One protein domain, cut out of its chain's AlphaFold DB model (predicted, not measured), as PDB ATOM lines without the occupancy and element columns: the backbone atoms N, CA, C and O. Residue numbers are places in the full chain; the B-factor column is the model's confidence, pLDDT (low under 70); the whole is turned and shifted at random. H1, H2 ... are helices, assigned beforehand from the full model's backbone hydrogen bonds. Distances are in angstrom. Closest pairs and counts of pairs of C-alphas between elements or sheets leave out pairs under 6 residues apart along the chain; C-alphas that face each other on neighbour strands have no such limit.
ATOM      1  N   GLU A  20       3.717 -19.324   0.994       85.25
ATOM      2  CA  GLU A  20       4.174 -18.527   2.123       85.25
ATOM      3  C   GLU A  20       3.448 -18.950   3.408       85.25
ATOM      4  O   GLU A  20       2.259 -19.269   3.414       85.25
ATOM      5  N   LEU A  21       4.149 -18.909   4.546       83.19
ATOM      6  CA  LEU A  21       3.541 -19.218   5.848       83.19
ATOM      7  C   LEU A  21       2.364 -18.288   6.179       83.19
ATOM      8  O   LEU A  21       1.423 -18.707   6.849       83.19
ATOM      9  N   SER A  22       2.421 -17.043   5.710       85.12
ATOM     10  CA  SER A  22       1.375 -16.022   5.843       85.12
ATOM     11  C   SER A  22       0.052 -16.427   5.182       85.12
ATOM     12  O   SER A  22      -1.005 -16.019   5.660       85.12
ATOM     13  N   GLU A  23       0.086 -17.247   4.127       89.44
ATOM     14  CA  GLU A  23      -1.114 -17.730   3.428       89.44
ATOM     15  C   GLU A  23      -1.853 -18.803   4.229       89.44
ATOM     16  O   GLU A  23      -3.074 -18.933   4.151       89.44
ATOM     17  N   LEU A  24      -1.106 -19.583   5.010       86.62
ATOM     18  CA  LEU A  24      -1.637 -20.717   5.760       86.62
ATOM     19  C   LEU A  24      -1.926 -20.358   7.220       86.62
ATOM     20  O   LEU A  24      -2.799 -20.969   7.849       86.62
ATOM     21  N   PHE A  25      -1.206 -19.377   7.774       83.31
ATOM     22  CA  PHE A  25      -1.179 -19.131   9.207       83.31
ATOM     23  C   PHE A  25      -1.276 -17.669   9.618       83.31
ATOM     24  O   PHE A  25      -0.668 -16.774   9.041       83.31
ATOM     25  N   HIS A  26      -1.972 -17.449  10.737       84.56
ATOM     26  CA  HIS A  26      -1.960 -16.170  11.429       84.56
ATOM     27  C   HIS A  26      -0.836 -16.136  12.463       84.56
ATOM     28  O   HIS A  26      -0.998 -16.619  13.581       84.56
ATOM     29  N   THR A  27       0.305 -15.571  12.092       82.19
ATOM     30  CA  THR A  27       1.489 -15.516  12.953       82.19
ATOM     31  C   THR A  27       1.433 -14.309  13.890       82.19
ATOM     32  O   THR A  27       0.970 -13.228  13.518       82.19
ATOM     33  N   ARG A  28       1.872 -14.480  15.141       83.19
ATOM     34  CA  ARG A  28       1.884 -13.406  16.141       83.19
ATOM     35  C   ARG A  28       3.011 -13.610  17.120       83.19
ATOM     36  O   ARG A  28       3.098 -14.661  17.727       83.19
ATOM     37  N   ASN A  29       3.750 -12.552  17.408       80.88
ATOM     38  CA  ASN A  29       4.785 -12.584  18.429       80.88
ATOM     39  C   ASN A  29       4.170 -12.571  19.829       80.88
ATOM     40  O   ASN A  29       3.262 -11.798  20.130       80.88
ATOM     41  N   GLY A  30       4.691 -13.418  20.697       78.88
ATOM     42  CA  GLY A  30       4.584 -13.257  22.136       78.88
ATOM     43  C   GLY A  30       5.629 -12.275  22.659       78.88
ATOM     44  O   GLY A  30       6.371 -11.637  21.915       78.88
ATOM     45  N   TYR A  31       5.643 -12.111  23.971       82.75
ATOM     46  CA  TYR A  31       6.451 -11.108  24.650       82.75
ATOM     47  C   TYR A  31       6.662 -11.530  26.101       82.75
ATOM     48  O   TYR A  31       6.006 -12.437  26.621       82.75
ATOM     49  N   THR A  32       7.559 -10.814  26.765       86.50
ATOM     50  CA  THR A  32       7.821 -10.975  28.191       86.50
ATOM     51  C   THR A  32       7.149  -9.826  28.940       86.50
ATOM     52  O   THR A  32       7.493  -8.666  28.683       86.50
ATOM     53  N   PRO A  33       6.183 -10.089  29.842       87.00
ATOM     54  CA  PRO A  33       5.652  -9.060  30.729       87.00
ATOM     55  C   PRO A  33       6.768  -8.421  31.563       87.00
ATOM     56  O   PRO A  33       7.785  -9.050  31.859       87.00
ATOM     57  N   SER A  34       6.599  -7.158  31.960       91.19
ATOM     58  CA  SER A  34       7.600  -6.490  32.798       91.19
ATOM     59  C   SER A  34       7.726  -7.200  34.148       91.19
ATOM     60  O   SER A  34       6.756  -7.286  34.898       91.19
ATOM     61  N   LYS A  35       8.932  -7.675  34.483       88.19
ATOM     62  CA  LYS A  35       9.222  -8.312  35.782       88.19
ATOM     63  C   LYS A  35       9.093  -7.350  36.966       88.19
ATOM     64  O   LYS A  35       8.840  -7.789  38.078       88.19
ATOM     65  N   GLY A  36       9.256  -6.046  36.727       92.25
ATOM     66  CA  GLY A  36       9.123  -5.019  37.762       92.25
ATOM     67  C   GLY A  36       7.673  -4.727  38.158       92.25
ATOM     68  O   GLY A  36       7.442  -4.184  39.234       92.25
ATOM     69  N   ASN A  37       6.696  -5.099  37.324       93.50
ATOM     70  CA  ASN A  37       5.285  -4.944  37.657       93.50
ATOM     71  C   ASN A  37       4.754  -6.229  38.300       93.50
ATOM     72  O   ASN A  37       4.399  -7.176  37.598       93.50
ATOM     73  N   LYS A  38       4.691  -6.252  39.634       94.25
ATOM     74  CA  LYS A  38       4.232  -7.419  40.402       94.25
ATOM     75  C   LYS A  38       2.813  -7.856  40.046       94.25
ATOM     76  O   LYS A  38       2.557  -9.055  40.006       94.25
ATOM     77  N   GLU A  39       1.933  -6.926  39.669       94.69
ATOM     78  CA  GLU A  39       0.552  -7.249  39.291       94.69
ATOM     79  C   GLU A  39       0.460  -8.192  38.086       94.69
ATOM     80  O   GLU A  39      -0.563  -8.842  37.893       94.69
ATOM     81  N   PHE A  40       1.505  -8.273  37.255       93.00
ATOM     82  CA  PHE A  40       1.551  -9.194  36.118       93.00
ATOM     83  C   PHE A  40       1.848 -10.641  36.515       93.00
ATOM     84  O   PHE A  40       1.607 -11.543  35.718       93.00
ATOM     85  N   TRP A  41       2.356 -10.868  37.723       92.69
ATOM     86  CA  TRP A  41       2.842 -12.172  38.181       92.69
ATOM     87  C   TRP A  41       2.084 -12.684  39.408       92.69
ATOM     88  O   TRP A  41       2.004 -13.891  39.621       92.69
ATOM     89  N   GLU A  42       1.515 -11.786  40.210       92.75
ATOM     90  CA  GLU A  42       0.677 -12.139  41.356       92.75
ATOM     91  C   GLU A  42      -0.665 -12.728  40.898       92.75
ATOM     92  O   GLU A  42      -1.302 -12.214  39.978       92.75
ATOM     93  N   ASN A  43      -1.097 -13.812  41.556       91.69
ATOM     94  CA  ASN A  43      -2.338 -14.540  41.253       91.69
ATOM     95  C   ASN A  43      -2.481 -14.921  39.766       91.69
ATOM     96  O   ASN A  43      -3.557 -14.798  39.181       91.69
ATOM     97  N   GLY A  44      -1.380 -15.353  39.141       90.38
ATOM     98  CA  GLY A  44      -1.364 -15.724  37.731       90.38
ATOM     99  C   GLY A  44      -2.302 -16.892  37.417       90.38
ATOM    100  O   GLY A  44      -2.206 -17.954  38.025       90.38
ATOM    101  N   SER A  45      -3.183 -16.693  36.439       90.94
ATOM    102  CA  SER A  45      -4.139 -17.691  35.939       90.94
ATOM    103  C   SER A  45      -3.863 -18.099  34.491       90.94
ATOM    104  O   SER A  45      -4.346 -19.132  34.034       90.94
ATOM    105  N   VAL A  46      -3.068 -17.310  33.761       88.38
ATOM    106  CA  VAL A  46      -2.779 -17.512  32.340       88.38
ATOM    107  C   VAL A  46      -1.407 -18.174  32.186       88.38
ATOM    108  O   VAL A  46      -0.430 -17.646  32.719       88.38
ATOM    109  N   PRO A  47      -1.283 -19.303  31.466       89.88
ATOM    110  CA  PRO A  47      -0.003 -19.985  31.297       89.88
ATOM    111  C   PRO A  47       0.978 -19.133  30.486       89.88
ATOM    112  O   PRO A  47       0.643 -18.617  29.417       89.88
ATOM    113  N   TRP A  48       2.212 -19.011  30.978       89.69
ATOM    114  CA  TRP A  48       3.295 -18.312  30.291       89.69
ATOM    115  C   TRP A  48       4.411 -19.294  29.928       89.69
ATOM    116  O   TRP A  48       5.325 -19.552  30.710       89.69
ATOM    117  N   PHE A  49       4.298 -19.860  28.726       85.81
ATOM    118  CA  PHE A  49       5.206 -20.887  28.225       85.81
ATOM    119  C   PHE A  49       6.570 -20.325  27.819       85.81
ATOM    120  O   PHE A  49       6.670 -19.327  27.096       85.81
ATOM    121  N   ARG A  50       7.620 -21.029  28.231       83.56
ATOM    122  CA  ARG A  50       9.023 -20.769  27.915       83.56
ATOM    123  C   ARG A  50       9.713 -22.030  27.396       83.56
ATOM    124  O   ARG A  50       9.124 -23.100  27.275       83.56
ATOM    125  N   MET A  51      11.005 -21.905  27.105       77.06
ATOM    126  CA  MET A  51      11.834 -23.032  26.682       77.06
ATOM    127  C   MET A  51      11.945 -24.114  27.757       77.06
ATOM    128  O   MET A  51      12.061 -25.288  27.412       77.06
ATOM    129  N   GLU A  52      11.902 -23.746  29.040       79.00
ATOM    130  CA  GLU A  52      11.903 -24.718  30.137       79.00
ATOM    131  C   GLU A  52      10.674 -25.634  30.065       79.00
ATOM    132  O   GLU A  52      10.812 -26.847  30.200       79.00
ATOM    133  N   ASP A  53       9.505 -25.083  29.727       78.00
ATOM    134  CA  ASP A  53       8.268 -25.852  29.581       78.00
ATOM    135  C   ASP A  53       8.347 -26.876  28.444       78.00
ATOM    136  O   ASP A  53       7.815 -27.976  28.579       78.00
ATOM    137  N   ILE A  54       9.029 -26.540  27.344       78.38
ATOM    138  CA  ILE A  54       9.258 -27.456  26.213       78.38
ATOM    139  C   ILE A  54      10.201 -28.591  26.620       78.38
ATOM    140  O   ILE A  54       9.991 -29.744  26.251       78.38
ATOM    141  N   ARG A  55      11.242 -28.285  27.402       75.88
ATOM    142  CA  ARG A  55      12.188 -29.302  27.887       75.88
ATOM    143  C   ARG A  55      11.534 -30.266  28.873       75.88
ATOM    144  O   ARG A  55      11.875 -31.443  28.862       75.88
ATOM    145  N   GLU A  56      10.620 -29.773  29.703       75.56
ATOM    146  CA  GLU A  56       9.957 -30.569  30.737       75.56
ATOM    147  C   GLU A  56       8.763 -31.370  30.195       75.56
ATOM    148  O   GLU A  56       8.631 -32.555  30.491       75.56
ATOM    149  N   ASN A  57       7.919 -30.756  29.357       68.00
ATOM    150  CA  ASN A  57       6.679 -31.370  28.862       68.00
ATOM    151  C   ASN A  57       6.813 -31.988  27.457       68.00
ATOM    152  O   ASN A  57       5.874 -32.609  26.951       68.00
ATOM    153  N   GLY A  58       7.964 -31.817  26.806       70.12
ATOM    154  CA  GLY A  58       8.191 -32.258  25.435       70.12
ATOM    155  C   GLY A  58       7.396 -31.438  24.416       70.12
ATOM    156  O   GLY A  58       7.228 -30.226  24.538       70.12
ATOM    157  N   ASN A  59       6.899 -32.111  23.378       72.25
ATOM    158  CA  ASN A  59       6.333 -31.454  22.194       72.25
ATOM    159  C   ASN A  59       4.873 -30.987  22.360       72.25
ATOM    160  O   ASN A  59       4.321 -30.403  21.428       72.25
ATOM    161  N   ILE A  60       4.224 -31.262  23.499       78.06
ATOM    162  CA  ILE A  60       2.824 -30.889  23.764       78.06
ATOM    163  C   ILE A  60       2.749 -30.132  25.089       78.06
ATOM    164  O   ILE A  60       2.884 -30.709  26.166       78.06
ATOM    165  N   LEU A  61       2.484 -28.830  25.004       75.75
ATOM    166  CA  LEU A  61       2.388 -27.954  26.167       75.75
ATOM    167  C   LEU A  61       0.938 -27.870  26.653       75.75
ATOM    168  O   LEU A  61       0.104 -27.216  26.033       75.75
ATOM    169  N   SER A  62       0.643 -28.537  27.769       79.31
ATOM    170  CA  SER A  62      -0.672 -28.472  28.435       79.31
ATOM    171  C   SER A  62      -0.646 -27.697  29.754       79.31
ATOM    172  O   SER A  62      -1.676 -27.199  30.199       79.31
ATOM    173  N   LYS A  63       0.529 -27.582  30.380       79.69
ATOM    174  CA  LYS A  63       0.741 -26.887  31.651       79.69
ATOM    175  C   LYS A  63       2.010 -26.060  31.565       79.69
ATOM    176  O   LYS A  63       3.002 -26.530  31.013       79.69
ATOM    177  N   ALA A  64       1.957 -24.848  32.103       83.06
ATOM    178  CA  ALA A  64       3.136 -24.013  32.263       83.06
ATOM    179  C   ALA A  64       3.711 -24.166  33.678       83.06
ATOM    180  O   ALA A  64       2.971 -24.397  34.636       83.06
ATOM    181  N   ILE A  65       5.020 -23.990  33.808       86.44
ATOM    182  CA  ILE A  65       5.754 -23.859  35.069       86.44
ATOM    183  C   ILE A  65       5.416 -22.515  35.721       86.44
ATOM    184  O   ILE A  65       5.349 -22.402  36.943       86.44
ATOM    185  N   GLN A  66       5.205 -21.479  34.903       87.56
ATOM    186  CA  GLN A  66       4.913 -20.126  35.360       87.56
ATOM    187  C   GLN A  66       3.620 -19.597  34.740       87.56
ATOM    188  O   GLN A  66       3.340 -19.805  33.560       87.56
ATOM    189  N   TYR A  67       2.857 -18.865  35.549       91.25
ATOM    190  CA  TYR A  67       1.615 -18.217  35.148       91.25
ATOM    191  C   TYR A  67       1.729 -16.707  35.333       91.25
ATOM    192  O   TYR A  67       2.472 -16.219  36.191       91.25
ATOM    193  N   VAL A  68       0.986 -15.977  34.513       91.62
ATOM    194  CA  VAL A  68       0.850 -14.521  34.554       91.62
ATOM    195  C   VAL A  68      -0.610 -14.161  34.792       91.62
ATOM    196  O   VAL A  68      -1.517 -14.955  34.530       91.62
ATOM    197  N   SER A  69      -0.856 -12.976  35.333       93.81
ATOM    198  CA  SER A  69      -2.219 -12.479  35.511       93.81
ATOM    199  C   SER A  69      -2.826 -12.056  34.173       93.81
ATOM    200  O   SER A  69      -2.117 -11.758  33.208       93.81
ATOM    201  N   GLU A  70      -4.152 -11.953  34.109       92.06
ATOM    202  CA  GLU A  70      -4.850 -11.461  32.913       92.06
ATOM    203  C   GLU A  70      -4.424 -10.037  32.525       92.06
ATOM    204  O   GLU A  70      -4.346  -9.713  31.343       92.06
ATOM    205  N   LYS A  71      -4.045  -9.208  33.508       91.62
ATOM    206  CA  LYS A  71      -3.516  -7.852  33.279       91.62
ATOM    207  C   LYS A  71      -2.206  -7.857  32.500       91.62
ATOM    208  O   LYS A  71      -1.871  -6.868  31.850       91.62
ATOM    209  N   ALA A  72      -1.442  -8.943  32.596       91.44
ATOM    210  CA  ALA A  72      -0.192  -9.062  31.877       91.44
ATOM    211  C   ALA A  72      -0.423  -9.239  30.378       91.44
ATOM    212  O   ALA A  72       0.485  -8.877  29.633       91.44
ATOM    213  N   VAL A  73      -1.580  -9.780  29.953       88.62
ATOM    214  CA  VAL A  73      -1.894 -10.229  28.585       88.62
ATOM    215  C   VAL A  73      -2.020  -9.052  27.614       88.62
ATOM    216  O   VAL A  73      -2.829  -8.147  27.795       88.62
ATOM    217  N   LYS A  74      -1.245  -9.089  26.525       85.44
ATOM    218  CA  LYS A  74      -1.357  -8.140  25.409       85.44
ATOM    219  C   LYS A  74      -2.102  -8.767  24.237       85.44
ATOM    220  O   LYS A  74      -1.639  -9.729  23.622       85.44
ATOM    221  N   GLY A  75      -3.228  -8.162  23.872       84.00
ATOM    222  CA  GLY A  75      -4.074  -8.647  22.786       84.00
ATOM    223  C   GLY A  75      -4.819  -9.927  23.169       84.00
ATOM    224  O   GLY A  75      -5.178 -10.124  24.324       84.00
ATOM    225  N   LYS A  76      -5.085 -10.792  22.187       84.31
ATOM    226  CA  LYS A  76      -5.821 -12.048  22.405       84.31
ATOM    227  C   LYS A  76      -4.871 -13.189  22.768       84.31
ATOM    228  O   LYS A  76      -3.744 -13.217  22.274       84.31
ATOM    229  N   LEU A  77      -5.327 -14.155  23.560       84.69
ATOM    230  CA  LEU A  77      -4.590 -15.404  23.770       84.69
ATOM    231  C   LEU A  77      -4.527 -16.226  22.477       84.69
ATOM    232  O   LEU A  77      -5.343 -16.043  21.568       84.69
ATOM    233  N   PHE A  78      -3.531 -17.103  22.384       83.12
ATOM    234  CA  PHE A  78      -3.496 -18.103  21.324       83.12
ATOM    235  C   PHE A  78      -4.581 -19.150  21.594       83.12
ATOM    236  O   PHE A  78      -4.734 -19.563  22.744       83.12
ATOM    237  N   PRO A  79      -5.347 -19.569  20.573       82.88
ATOM    238  CA  PRO A  79      -6.303 -20.653  20.739       82.88
ATOM    239  C   PRO A  79      -5.576 -21.963  21.064       82.88
ATOM    240  O   PRO A  79      -4.407 -22.147  20.708       82.88
ATOM    241  N   GLU A  80      -6.282 -22.892  21.700       79.19
ATOM    242  CA  GLU A  80      -5.790 -24.257  21.886       79.19
ATOM    243  C   GLU A  80      -5.398 -24.889  20.540       79.19
ATOM    244  O   GLU A  80      -5.937 -24.537  19.488       79.19
ATOM    245  N   ASN A  81      -4.451 -25.831  20.575       79.25
ATOM    246  CA  ASN A  81      -3.855 -26.457  19.385       79.25
ATOM    247  C   ASN A  81      -3.082 -25.490  18.470       79.25
ATOM    248  O   ASN A  81      -2.872 -25.772  17.290       79.25
ATOM    249  N   SER A  82      -2.629 -24.357  19.012       77.62
ATOM    250  CA  SER A  82      -1.634 -23.514  18.348       77.62
ATOM    251  C   SER A  82      -0.240 -24.133  18.434       77.62
ATOM    252  O   SER A  82       0.120 -24.754  19.432       77.62
ATOM    253  N   ILE A  83       0.569 -23.905  17.402       77.19
ATOM    254  CA  ILE A  83       1.987 -24.272  17.392       77.19
ATOM    255  C   ILE A  83       2.821 -23.102  17.915       77.19
ATOM    256  O   ILE A  83       2.518 -21.938  17.652       77.19
ATOM    257  N   ILE A  84       3.870 -23.438  18.663       75.88
ATOM    258  CA  ILE A  84       4.885 -22.505  19.138       75.88
ATOM    259  C   ILE A  84       6.204 -22.920  18.495       75.88
ATOM    260  O   ILE A  84       6.659 -24.048  18.666       75.88
ATOM    261  N   VAL A  85       6.813 -21.995  17.757       75.44
ATOM    262  CA  VAL A  85       8.130 -22.185  17.145       75.44
ATOM    263  C   VAL A  85       9.113 -21.239  17.816       75.44
ATOM    264  O   VAL A  85       8.877 -20.032  17.862       75.44
ATOM    265  N   ALA A  86      10.221 -21.779  18.319       71.44
ATOM    266  CA  ALA A  86      11.331 -20.973  18.799       71.44
ATOM    267  C   ALA A  86      12.142 -20.474  17.595       71.44
ATOM    268  O   ALA A  86      12.858 -21.239  16.957       71.44
ATOM    269  N   THR A  87      12.036 -19.185  17.282       65.88
ATOM    270  CA  THR A  87      12.796 -18.554  16.188       65.88
ATOM    271  C   THR A  87      14.189 -18.085  16.618       65.88
ATOM    272  O   THR A  87      14.914 -17.488  15.827       65.88
ATOM    273  N   SER A  88      14.564 -18.317  17.879       60.59
ATOM    274  CA  SER A  88      15.830 -17.888  18.471       60.59
ATOM    275  C   SER A  88      16.624 -19.087  18.998       60.59
ATOM    276  O   SER A  88      16.419 -19.540  20.124       60.59
ATOM    277  N   ALA A  89      17.543 -19.581  18.170       41.56
ATOM    278  CA  ALA A  89      18.687 -20.425  18.510       41.56
ATOM    279  C   ALA A  89      19.729 -20.257  17.383       41.56
ATOM    280  O   ALA A  89      19.388 -19.832  16.283       41.56
ATOM    281  N   THR A  90      21.011 -20.483  17.655       31.61
ATOM    282  CA  THR A  90      22.107 -20.042  16.765       31.61
ATOM    283  C   THR A  90      22.347 -21.016  15.611       31.61
ATOM    284  O   THR A  90      22.108 -22.208  15.753       31.61
ATOM    285  N   VAL A  91      22.908 -20.526  14.504       34.31
ATOM    286  CA  VAL A  91      23.538 -21.338  13.455       34.31
ATOM    287  C   VAL A  91      25.033 -21.553  13.771       34.31
ATOM    288  O   VAL A  91      25.796 -20.594  13.806       34.31
ATOM    289  N   GLY A  92      25.406 -22.827  13.991       29.34
ATOM    290  CA  GLY A  92      26.745 -23.436  13.803       29.34
ATOM    291  C   GLY A  92      27.867 -23.130  14.815       29.34
ATOM    292  O   GLY A  92      28.783 -22.400  14.479       29.34
ATOM    293  N   GLU A  93      27.932 -23.660  16.040       49.44
ATOM    294  CA  GLU A  93      27.596 -25.012  16.529       49.44
ATOM    295  C   GLU A  93      26.349 -24.983  17.431       49.44
ATOM    296  O   GLU A  93      26.430 -25.004  18.653       49.44
ATOM    297  N   PHE A  94      25.182 -24.772  16.818       39.34
ATOM    298  CA  PHE A  94      23.893 -24.419  17.442       39.34
ATOM    299  C   PHE A  94      23.885 -23.356  18.574       39.34
ATOM    300  O   PHE A  94      22.812 -23.073  19.113       39.34
ATOM    301  N   MET A  95      25.002 -22.680  18.911       31.38
ATOM    302  CA  MET A  95      24.998 -21.589  19.903       31.38
ATOM    303  C   MET A  95      26.109 -20.513  19.768       31.38
ATOM    304  O   MET A  95      27.286 -20.849  19.836       31.38
ATOM    305  N   LYS A  96      25.715 -19.224  19.645       25.11
ATOM    306  CA  LYS A  96      26.375 -17.936  19.991       25.11
ATOM    307  C   LYS A  96      25.673 -16.700  19.369       25.11
ATOM    308  O   LYS A  96      25.881 -16.359  18.214       25.11
ATOM    309  N   LEU A  97      24.939 -15.996  20.240       28.61
ATOM    310  CA  LEU A  97      24.486 -14.592  20.202       28.61
ATOM    311  C   LEU A  97      23.648 -14.085  19.014       28.61
ATOM    312  O   LEU A  97      24.165 -13.844  17.934       28.61
ATOM    313  N   ILE A  98      22.398 -13.703  19.314       25.91
ATOM    314  CA  ILE A  98      21.759 -12.480  18.801       25.91
ATOM    315  C   ILE A  98      20.609 -12.069  19.733       25.91
ATOM    316  O   ILE A  98      19.988 -12.896  20.399       25.91
ATOM    317  N   TRP A  99      20.422 -10.756  19.834       22.59
ATOM    318  CA  TRP A  99      19.557 -10.047  20.767       22.59
ATOM    319  C   TRP A  99      18.086 -10.487  20.729       22.59
ATOM    320  O   TRP A  99      17.522 -10.812  19.689       22.59
ATOM    321  N   MET A 100      17.479 -10.466  21.915       33.00
ATOM    322  CA  MET A 100      16.139 -10.951  22.230       33.00
ATOM    323  C   MET A 100      15.040 -10.157  21.499       33.00
ATOM    324  O   MET A 100      14.697  -9.047  21.900       33.00
ATOM    325  N   LEU A 101      14.437 -10.771  20.481       27.12
ATOM    326  CA  LEU A 101      13.096 -10.451  19.986       27.12
ATOM    327  C   LEU A 101      12.357 -11.772  19.758       27.12
ATOM    328  O   LEU A 101      12.640 -12.524  18.831       27.12
ATOM    329  N   GLN A 102      11.446 -12.077  20.678       34.59
ATOM    330  CA  GLN A 102      10.686 -13.319  20.714       34.59
ATOM    331  C   GLN A 102       9.612 -13.275  19.610       34.59
ATOM    332  O   GLN A 102       8.622 -12.558  19.743       34.59
ATOM    333  N   ILE A 103       9.805 -14.011  18.513       29.80
ATOM    334  CA  ILE A 103       8.764 -14.245  17.501       29.80
ATOM    335  C   ILE A 103       8.073 -15.563  17.840       29.80
ATOM    336  O   ILE A 103       8.724 -16.537  18.206       29.80
ATOM    337  N   PHE A 104       6.745 -15.583  17.756       39.12
ATOM    338  CA  PHE A 104       5.952 -16.800  17.899       39.12
ATOM    339  C   PHE A 104       5.197 -16.982  16.572       39.12
ATOM    340  O   PHE A 104       4.568 -16.067  16.043       39.12
ATOM    341  N   ILE A 105       5.335 -18.149  15.958       33.25
ATOM    342  CA  ILE A 105       4.683 -18.477  14.686       33.25
ATOM    343  C   ILE A 105       3.608 -19.506  15.010       33.25
ATOM    344  O   ILE A 105       3.927 -20.603  15.453       33.25
ATOM    345  N   THR A 106       2.342 -19.144  14.813       32.97
ATOM    346  CA  THR A 106       1.215 -20.082  14.845       32.97
ATOM    347  C   THR A 106       1.234 -20.892  13.554       32.97
ATOM    348  O   THR A 106       1.418 -20.316  12.493       32.97
ATOM    349  N   ILE A 107       1.038 -22.208  13.632       32.56
ATOM    350  CA  ILE A 107       0.810 -23.106  12.490       32.56
ATOM    351  C   ILE A 107      -0.480 -23.892  12.794       32.56
ATOM    352  O   ILE A 107      -0.658 -24.387  13.904       32.56
ATOM    353  N   LYS A 108      -1.404 -23.970  11.834       31.31
ATOM    354  CA  LYS A 108      -2.541 -24.899  11.775       31.31
ATOM    355  C   LYS A 108      -2.062 -26.224  11.175       31.31
ATOM    356  O   LYS A 108      -1.621 -26.262  10.036       31.31
TER     357      LYS A 108
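Overview. This is residues 20 to 108 of the 120 residues of the protein "Methylase_S domain-containing protein" of Roseburia sp (UniProt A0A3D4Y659). This is a domain of little regular structure, a chain of winding loops with a small helix, H1, near the first printed residue and another, H2, at one side. Residues 91 to 96, in a long unnamed stretch, stick out free. The printed part has 89 residues with two named helices, H1 then H2, and no named strand; the class is all helix, with only 11 residues in named elements. It is only just compact, close to loose, with a radius of gyration of the C-alphas of 14.3 A and spans of 39 by 32 by 24 A.

Along the chain. H1 is residues 21 to 24, with C-alpha 21 at (3.541, -19.218, 5.848). H2 is residues 51 to 57, 10.0 A from first to last C-alpha, and ends with C-alpha 57 at (6.679, -31.370, 28.862).

Arrangement. H1 and H2 are apart. Residues 46 to 47 pair with residues 67 to 68, antiparallel. In H2 every O i to N i+4 pair is within hydrogen-bond range; H1 is too short for such a pair.

Size, cuts and confidence. The C-alphas farthest apart, of Asn 43 and Gly 92, are 41.0 A apart. The printed part has no cut. The link from H1 to H2, 26 residues, is long. Confidence is under 70 at residue 57 and residues 87 to 108.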